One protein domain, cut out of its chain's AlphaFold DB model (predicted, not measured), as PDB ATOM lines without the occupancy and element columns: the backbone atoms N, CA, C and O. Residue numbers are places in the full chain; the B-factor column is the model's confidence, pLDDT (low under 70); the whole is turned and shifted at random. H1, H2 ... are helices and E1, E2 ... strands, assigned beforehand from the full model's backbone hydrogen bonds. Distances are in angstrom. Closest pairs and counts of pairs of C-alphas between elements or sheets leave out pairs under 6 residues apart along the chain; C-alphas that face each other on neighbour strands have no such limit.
ATOM      1  N   SER A   2     224.171 243.972 165.499       65.06
ATOM      2  CA  SER A   2     225.378 243.146 165.401       65.06
ATOM      3  C   SER A   2     226.591 244.005 165.762       65.06
ATOM      4  O   SER A   2     226.756 245.095 165.212       65.06
ATOM      5  N   GLU A   3     227.403 243.545 166.709       76.44
ATOM      6  CA  GLU A   3     228.634 244.215 167.133       76.44
ATOM      7  C   GLU A   3     229.833 243.456 166.559       76.44
ATOM      8  O   GLU A   3     229.950 242.243 166.734       76.44
ATOM      9  N   LEU A   4     230.710 244.162 165.842       81.56
ATOM     10  CA  LEU A   4     231.941 243.591 165.302       81.56
ATOM     11  C   LEU A   4     233.100 243.920 166.239       81.56
ATOM     12  O   LEU A   4     233.481 245.081 166.380       81.56
ATOM     13  N   VAL A   5     233.697 242.888 166.829       81.50
ATOM     14  CA  VAL A   5     234.870 243.016 167.700       81.50
ATOM     15  C   VAL A   5     236.089 242.443 166.987       81.50
ATOM     16  O   VAL A   5     236.090 241.286 166.570       81.50
ATOM     17  N   VAL A   6     237.146 243.250 166.863       84.44
ATOM     18  CA  VAL A   6     238.419 242.842 166.254       84.44
ATOM     19  C   VAL A   6     239.482 242.756 167.340       84.44
ATOM     20  O   VAL A   6     239.731 243.730 168.047       84.44
ATOM     21  N   VAL A   7     240.126 241.595 167.460       84.75
ATOM     22  CA  VAL A   7     241.193 241.357 168.440       84.75
ATOM     23  C   VAL A   7     242.463 240.941 167.707       84.75
ATOM     24  O   VAL A   7     242.472 239.954 166.974       84.75
ATOM     25  N   GLY A   8     243.529 241.720 167.890       85.81
ATOM     26  CA  GLY A   8     244.841 241.432 167.319       85.81
ATOM     27  C   GLY A   8     245.665 240.534 168.237       85.81
ATOM     28  O   GLY A   8     245.848 240.855 169.410       85.81
ATOM     29  N   PHE A   9     246.199 239.447 167.687       83.62
ATOM     30  CA  PHE A   9     247.128 238.545 168.368       83.62
ATOM     31  C   PHE A   9     248.474 238.548 167.646       83.62
ATOM     32  O   PHE A   9     248.530 238.764 166.435       83.62
ATOM     33  N   LYS A  10     249.562 238.319 168.390       81.69
ATOM     34  CA  LYS A  10     250.899 238.151 167.797       81.69
ATOM     35  C   LYS A  10     251.062 236.767 167.172       81.69
ATOM     36  O   LYS A  10     251.683 236.651 166.124       81.69
ATOM     37  N   ASP A  11     250.454 235.758 167.792       83.44
ATOM     38  CA  ASP A  11     250.549 234.362 167.382       83.44
ATOM     39  C   ASP A  11     249.212 233.848 166.837       83.44
ATOM     40  O   ASP A  11     248.162 233.971 167.475       83.44
ATOM     41  N   ALA A  12     249.254 233.202 165.669       79.88
ATOM     42  CA  ALA A  12     248.074 232.609 165.039       79.88
ATOM     43  C   ALA A  12     247.423 231.512 165.903       79.88
ATOM     44  O   ALA A  12     246.198 231.390 165.945       79.88
ATOM     45  N   GLU A  13     248.227 230.744 166.641       84.50
ATOM     46  CA  GLU A  13     247.724 229.709 167.551       84.50
ATOM     47  C   GLU A  13     246.904 230.294 168.706       84.50
ATOM     48  O   GLU A  13     245.958 229.671 169.195       84.50
ATOM     49  N   GLU A  14     247.259 231.494 169.170       86.38
ATOM     50  CA  GLU A  14     246.521 232.155 170.239       86.38
ATOM     51  C   GLU A  14     245.137 232.593 169.755       86.38
ATOM     52  O   GLU A  14     244.144 232.341 170.447       86.38
ATOM     53  N   ALA A  15     245.064 233.136 168.536       85.19
ATOM     54  CA  ALA A  15     243.805 233.477 167.884       85.19
ATOM     55  C   ALA A  15     242.896 232.243 167.721       85.19
ATOM     56  O   ALA A  15     241.714 232.294 168.067       85.19
ATOM     57  N   ASP A  16     243.454 231.103 167.299       82.19
ATOM     58  CA  ASP A  16     242.722 229.833 167.194       82.19
ATOM     59  C   ASP A  16     242.181 229.352 168.553       82.19
ATOM     60  O   ASP A  16     241.024 228.930 168.660       82.19
ATOM     61  N   ARG A  17     242.986 229.439 169.623       86.25
ATOM     62  CA  ARG A  17     242.543 229.060 170.977       86.25
ATOM     63  C   ARG A  17     241.390 229.927 171.463       86.25
ATOM     64  O   ARG A  17     240.472 229.412 172.106       86.25
ATOM     65  N   VAL A  18     241.434 231.231 171.202       86.88
ATOM     66  CA  VAL A  18     240.349 232.150 171.571       86.88
ATOM     67  C   VAL A  18     239.086 231.829 170.781       86.88
ATOM     68  O   VAL A  18     238.027 231.673 171.389       86.88
ATOM     69  N   LEU A  19     239.199 231.618 169.469       83.00
ATOM     70  CA  LEU A  19     238.076 231.221 168.622       83.00
ATOM     71  C   LEU A  19     237.410 229.928 169.123       83.00
ATOM     72  O   LEU A  19     236.186 229.854 169.226       83.00
ATOM     73  N   PHE A  20     238.207 228.930 169.516       84.12
ATOM     74  CA  PHE A  20     237.692 227.680 170.078       84.12
ATOM     75  C   PHE A  20     236.963 227.889 171.414       84.12
ATOM     76  O   PHE A  20     235.912 227.291 171.653       84.12
ATOM     77  N   ARG A  21     237.481 228.764 172.288       86.12
ATOM     78  CA  ARG A  21     236.800 229.117 173.546       86.12
ATOM     79  C   ARG A  21     235.471 229.820 173.291       86.12
ATOM     80  O   ARG A  21     234.489 229.461 173.934       86.12
ATOM     81  N   LEU A  22     235.417 230.759 172.347       83.81
ATOM     82  CA  LEU A  22     234.175 231.438 171.966       83.81
ATOM     83  C   LEU A  22     233.149 230.443 171.409       83.81
ATOM     84  O   LEU A  22     231.992 230.455 171.821       83.81
ATOM     85  N   ALA A  23     233.578 229.505 170.561       81.31
ATOM     86  CA  ALA A  23     232.709 228.440 170.062       81.31
ATOM     87  C   ALA A  23     232.160 227.550 171.194       81.31
ATOM     88  O   ALA A  23     230.988 227.162 171.173       81.31
ATOM     89  N   LYS A  24     232.976 227.254 172.215       83.31
ATOM     90  CA  LYS A  24     232.535 226.501 173.397       83.31
ATOM     91  C   LYS A  24     231.523 227.286 174.238       83.31
ATOM     92  O   LYS A  24     230.481 226.734 174.575       83.31
ATOM     93  N   LEU A  25     231.793 228.558 174.526       83.88
ATOM     94  CA  LEU A  25     230.884 229.428 175.285       83.88
ATOM     95  C   LEU A  25     229.543 229.609 174.568       83.88
ATOM     96  O   LEU A  25     228.491 229.621 175.207       83.88
ATOM     97  N   LYS A  26     229.572 229.676 173.234       79.75
ATOM     98  CA  LYS A  26     228.364 229.676 172.414       79.75
ATOM     99  C   LYS A  26     227.567 228.383 172.581       79.75
ATOM    100  O   LYS A  26     226.351 228.430 172.740       79.75
ATOM    101  N   LYS A  27     228.233 227.223 172.555       77.81
ATOM    102  CA  LYS A  27     227.580 225.919 172.773       77.81
ATOM    103  C   LYS A  27     226.948 225.813 174.165       77.81
ATOM    104  O   LYS A  27     225.940 225.139 174.324       77.81
ATOM    105  N   GLU A  28     227.528 226.484 175.154       85.69
ATOM    106  CA  GLU A  28     226.979 226.601 176.510       85.69
ATOM    107  C   GLU A  28     225.876 227.676 176.621       85.69
ATOM    108  O   GLU A  28     225.386 227.932 177.716       85.69
ATOM    109  N   HIS A  29     225.458 228.286 175.501       75.75
ATOM    110  CA  HIS A  29     224.465 229.366 175.424       75.75
ATOM    111  C   HIS A  29     224.804 230.597 176.283       75.75
ATOM    112  O   HIS A  29     223.920 231.375 176.635       75.75
ATOM    113  N   LEU A  30     226.085 230.789 176.616       79.94
ATOM    114  CA  LEU A  30     226.551 231.922 177.422       79.94
ATOM    115  C   LEU A  30     226.769 233.183 176.583       79.94
ATOM    116  O   LEU A  30     226.693 234.290 177.109       79.94
ATOM    117  N   ILE A  31     227.056 233.013 175.290       79.69
ATOM    118  CA  ILE A  31     227.253 234.099 174.329       79.69
ATOM    119  C   ILE A  31     226.546 233.764 173.018       79.69
ATOM    120  O   ILE A  31     226.487 232.596 172.626       79.69
ATOM    121  N   ASP A  32     226.057 234.790 172.327       73.38
ATOM    122  CA  ASP A  32     225.508 234.654 170.981       73.38
ATOM    123  C   ASP A  32     226.550 235.141 169.970       73.38
ATOM    124  O   ASP A  32     227.055 236.259 170.071       73.38
ATOM    125  N   LEU A  33     226.935 234.269 169.040       73.44
ATOM    126  CA  LEU A  33     227.984 234.541 168.053       73.44
ATOM    127  C   LEU A  33     227.428 234.241 166.661       73.44
ATOM    128  O   LEU A  33     227.165 233.073 166.366       73.44
ATOM    129  N   GLU A  34     227.250 235.256 165.814       70.69
ATOM    130  CA  GLU A  34     226.779 235.072 164.430       70.69
ATOM    131  C   GLU A  34     227.875 234.474 163.533       70.69
ATOM    132  O   GLU A  34     227.673 233.414 162.945       70.69
ATOM    133  N   ASP A  35     229.052 235.102 163.471       73.06
ATOM    134  CA  ASP A  35     230.187 234.647 162.656       73.06
ATOM    135  C   ASP A  35     231.519 234.979 163.349       73.06
ATOM    136  O   ASP A  35     231.607 235.936 164.122       73.06
ATOM    137  N   ALA A  36     232.557 234.175 163.104       77.50
ATOM    138  CA  ALA A  36     233.898 234.428 163.619       77.50
ATOM    139  C   ALA A  36     234.981 233.844 162.707       77.50
ATOM    140  O   ALA A  36     234.964 232.668 162.325       77.50
ATOM    141  N   VAL A  37     235.969 234.686 162.409       79.62
ATOM    142  CA  VAL A  37     237.060 234.405 161.475       79.62
ATOM    143  C   VAL A  37     238.403 234.760 162.100       79.62
ATOM    144  O   VAL A  37     238.515 235.737 162.838       79.62
ATOM    145  N   VAL A  38     239.433 233.975 161.789       82.56
ATOM    146  CA  VAL A  38     240.823 234.289 162.140       82.56
ATOM    147  C   VAL A  38     241.558 234.682 160.868       82.56
ATOM    148  O   VAL A  38     241.556 233.948 159.881       82.56
ATOM    149  N   VAL A  39     242.179 235.858 160.889       81.31
ATOM    150  CA  VAL A  39     242.970 236.385 159.776       81.31
ATOM    151  C   VAL A  39     244.438 236.301 160.162       81.31
ATOM    152  O   VAL A  39     244.857 236.895 161.153       81.31
ATOM    153  N   ILE A  40     245.219 235.559 159.387       81.75
ATOM    154  CA  ILE A  40     246.654 235.375 159.593       81.75
ATOM    155  C   ILE A  40     247.362 236.009 158.407       81.75
ATOM    156  O   ILE A  40     247.075 235.668 157.264       81.75
ATOM    157  N   ARG A  41     248.295 236.922 158.656       79.50
ATOM    158  CA  ARG A  41     249.146 237.466 157.599       79.50
ATOM    159  C   ARG A  41     250.509 236.791 157.660       79.50
ATOM    160  O   ARG A  41     251.183 236.884 158.678       79.50
ATOM    161  N   ASP A  42     250.871 236.104 156.585       77.19
ATOM    162  CA  ASP A  42     252.165 235.440 156.415       77.19
ATOM    163  C   ASP A  42     253.271 236.469 156.110       77.19
ATOM    164  O   ASP A  42     252.989 237.578 155.640       77.19
ATOM    165  N   GLU A  43     254.536 236.103 156.330       75.12
ATOM    166  CA  GLU A  43     255.710 236.956 156.076       75.12
ATOM    167  C   GLU A  43     255.820 237.364 154.599       75.12
ATOM    168  O   GLU A  43     256.274 238.460 154.275       75.12
ATOM    169  N   ALA A  44     255.300 236.526 153.696       74.81
ATOM    170  CA  ALA A  44     255.158 236.821 152.269       74.81
ATOM    171  C   ALA A  44     254.097 237.902 151.956       74.81
ATOM    172  O   ALA A  44     253.794 238.158 150.792       74.81
ATOM    173  N   GLY A  45     253.469 238.493 152.977       74.56
ATOM    174  CA  GLY A  45     252.408 239.491 152.848       74.56
ATOM    175  C   GLY A  45     251.043 238.907 152.476       74.56
ATOM    176  O   GLY A  45     250.083 239.669 152.343       74.56
ATOM    177  N   ARG A  46     250.942 237.579 152.335       75.94
ATOM    178  CA  ARG A  46     249.703 236.871 151.993       75.94
ATOM    179  C   ARG A  46     248.777 236.811 153.198       75.94
ATOM    180  O   ARG A  46     249.202 236.488 154.305       75.94
ATOM    181  N   VAL A  47     247.507 237.115 152.971       79.25
ATOM    182  CA  VAL A  47     246.465 237.017 153.990       79.25
ATOM    183  C   VAL A  47     245.800 235.649 153.878       79.25
ATOM    184  O   VAL A  47     245.320 235.253 152.819       79.25
ATOM    185  N   HIS A  48     245.786 234.925 154.985       74.88
ATOM    186  CA  HIS A  48     245.158 233.629 155.151       74.88
ATOM    187  C   HIS A  48     243.935 233.799 156.043       74.88
ATOM    188  O   HIS A  48     244.045 234.239 157.187       74.88
ATOM    189  N   LEU A  49     242.763 233.447 155.520       73.62
ATOM    190  CA  LEU A  49     241.530 233.439 156.295       73.62
ATOM    191  C   LEU A  49     241.233 232.018 156.758       73.62
ATOM    192  O   LEU A  49     241.048 231.103 155.954       73.62
ATOM    193  N   LYS A  50     241.178 231.844 158.075       71.69
ATOM    194  CA  LYS A  50     240.776 230.608 158.731       71.69
ATOM    195  C   LYS A  50     239.402 230.831 159.355       71.69
ATOM    196  O   LYS A  50     239.268 231.315 160.478       71.69
ATOM    197  N   GLN A  51     238.366 230.527 158.580       65.69
ATOM    198  CA  GLN A  51     236.988 230.536 159.061       65.69
ATOM    199  C   GLN A  51     236.674 229.170 159.673       65.69
ATOM    200  O   GLN A  51     236.516 228.177 158.964       65.69
ATOM    201  N   SER A  52     236.634 229.109 161.003       57.56
ATOM    202  CA  SER A  52     236.481 227.839 161.729       57.56
ATOM    203  C   SER A  52     235.045 227.563 162.167       57.56
ATOM    204  O   SER A  52     234.735 226.430 162.527       57.56
ATOM    205  N   ILE A  53     234.155 228.559 162.116       53.88
ATOM    206  CA  ILE A  53     232.731 228.358 162.384       53.88
ATOM    207  C   ILE A  53     231.910 228.672 161.139       53.88
ATOM    208  O   ILE A  53     231.516 229.793 160.858       53.88
ATOM    209  N   ASN A  54     231.644 227.621 160.375       47.28
ATOM    210  CA  ASN A  54     230.607 227.636 159.361       47.28
ATOM    211  C   ASN A  54     229.249 227.614 160.057       47.28
ATOM    212  O   ASN A  54     228.710 226.542 160.324       47.28
ATOM    213  N   LEU A  55     228.712 228.785 160.398       52.06
ATOM    214  CA  LEU A  55     227.397 228.834 161.021       52.06
ATOM    215  C   LEU A  55     226.249 228.648 160.015       52.06
ATOM    216  O   LEU A  55     225.167 228.216 160.404       52.06
ATOM    217  N   ASN A  56     226.500 228.882 158.718       40.44
ATOM    218  CA  ASN A  56     225.461 228.920 157.681       40.44
ATOM    219  C   ASN A  56     225.825 228.115 156.408       40.44
ATOM    220  O   ASN A  56     225.433 228.488 155.305       40.44
ATOM    221  N   GLY A  57     226.564 227.004 156.529       42.94
ATOM    222  CA  GLY A  57     226.731 226.045 155.422       42.94
ATOM    223  C   GLY A  57     227.534 226.541 154.208       42.94
ATOM    224  O   GLY A  57     227.234 226.148 153.084       42.94
ATOM    225  N   ALA A  58     228.561 227.369 154.408       44.19
ATOM    226  CA  ALA A  58     229.386 227.918 153.333       44.19
ATOM    227  C   ALA A  58     230.845 227.448 153.446       44.19
ATOM    228  O   ALA A  58     231.714 228.178 153.894       44.19
ATOM    229  N   THR A  59     231.093 226.212 153.005       41.19
ATOM    230  CA  THR A  59     232.409 225.643 152.661       41.19
ATOM    231  C   THR A  59     233.556 225.926 153.653       41.19
ATOM    232  O   THR A  59     234.163 226.992 153.712       41.19
ATOM    233  N   THR A  60     233.947 224.915 154.428       44.69
ATOM    234  CA  THR A  60     235.261 224.885 155.089       44.69
ATOM    235  C   THR A  60     236.341 224.714 154.018       44.69
ATOM    236  O   THR A  60     236.810 223.608 153.763       44.69
ATOM    237  N   GLY A  61     236.689 225.802 153.338       45.41
ATOM    238  CA  GLY A  61     237.795 225.876 152.395       45.41
ATOM    239  C   GLY A  61     238.784 226.926 152.873       45.41
ATOM    240  O   GLY A  61     238.386 228.040 153.200       45.41
ATOM    241  N   PHE A  62     240.069 226.578 152.916       47.44
ATOM    242  CA  PHE A  62     241.161 227.540 153.045       47.44
ATOM    243  C   PHE A  62     241.101 228.488 151.838       47.44
ATOM    244  O   PHE A  62     241.656 228.206 150.777       47.44
ATOM    245  N   MET A  63     240.330 229.565 151.961       51.00
ATOM    246  CA  MET A  63     240.151 230.552 150.907       51.00
ATOM    247  C   MET A  63     241.366 231.472 150.929       51.00
ATOM    248  O   MET A  63     241.501 232.345 151.786       51.00
ATOM    249  N   LEU A  64     242.270 231.261 149.974       50.00
ATOM    250  CA  LEU A  64     243.324 232.214 149.640       50.00
ATOM    251  C   LEU A  64     242.689 233.412 148.926       50.00
ATOM    252  O   LEU A  64     242.763 233.539 147.705       50.00
ATOM    253  N   ALA A  65     242.024 234.280 149.685       52.66
ATOM    254  CA  ALA A  65     241.618 235.579 149.182       52.66
ATOM    255  C   ALA A  65     242.857 236.483 149.193       52.66
ATOM    256  O   ALA A  65     243.184 237.109 150.200       52.66
ATOM    257  N   SER A  66     243.575 236.525 148.070       44.62
ATOM    258  CA  SER A  66     244.609 237.530 147.811       44.62
ATOM    259  C   SER A  66     243.945 238.902 147.658       44.62
ATOM    260  O   SER A  66     243.799 239.419 146.553       44.62
ATOM    261  N   GLY A  67     243.478 239.472 148.770       45.19
ATOM    262  CA  GLY A  67     243.014 240.848 148.845       45.19
ATOM    263  C   GLY A  67     244.221 241.772 148.837       45.19
ATOM    264  O   GLY A  67     244.889 241.926 149.857       45.19
ATOM    265  N   SER A  68     244.523 242.348 147.676       40.34
ATOM    266  CA  SER A  68     245.312 243.575 147.610       40.34
ATOM    267  C   SER A  68     244.412 244.700 148.119       40.34
ATOM    268  O   SER A  68     243.384 244.990 147.508       40.34
ATOM    269  N   LEU A  69     244.755 245.256 149.281       39.06
ATOM    270  CA  LEU A  69     244.216 246.521 149.775       39.06
ATOM    271  C   LEU A  69     245.305 247.585 149.648       39.06
ATOM    272  O   LEU A  69     246.463 247.249 149.994       39.06
TER     273      LEU A  69
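AT A GLANCE: This is residues 2 to 69 of the 69 residues of an uncharacterized protein of Nitrosospira multiformis (UniProt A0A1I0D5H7). Little of this domain is regular structure: one helix, H1, packs with its residues 12 to 19 alongside a two-stranded hairpin, E1 and E2, closer to E1 than to E2. After E2 a long tail, residues 52 to 69, loops out and folds back past the hairpin. The printed part has 68 residues, with H1, E1 and E2 in that order and an antiparallel sheet. The class is mixed, with only 26 residues in named elements; the whole is only just compact, close to loose, with a radius of gyration of the C-alphas of 12.9 A and spans of 39 by 27 by 20 A.

HOW THE PARTS SIT: Look first at H1, residues 12 to 27, where every O i to N i+4 pair is within hydrogen-bond range. Its closest C-alphas to E1, residues 37 to 41, are those of Ala 12 and Ile 40, 6.3 A apart. E1 forms a hairpin with E2, residues 47 to 51, at 159 degrees; N 40 and O 48 are 2.8 A apart, within hydrogen-bond range. H1 and E2 are apart.

IN THESE COORDINATES: Find C-alpha 12 at (248.074, 232.609, 165.039); from there H1 runs 22.9 A. E1 spans 13.1 A, and E2 spans 12.6 A to C-alpha 51 at (236.988, 230.536, 159.061).

THE WHOLE: The C-alphas farthest apart, of His 29 and Ala 44, are 39.2 A apart. The printed part has no cut, and no link is long. Confidence is under 70 at residue 2 and residues 51 to 69.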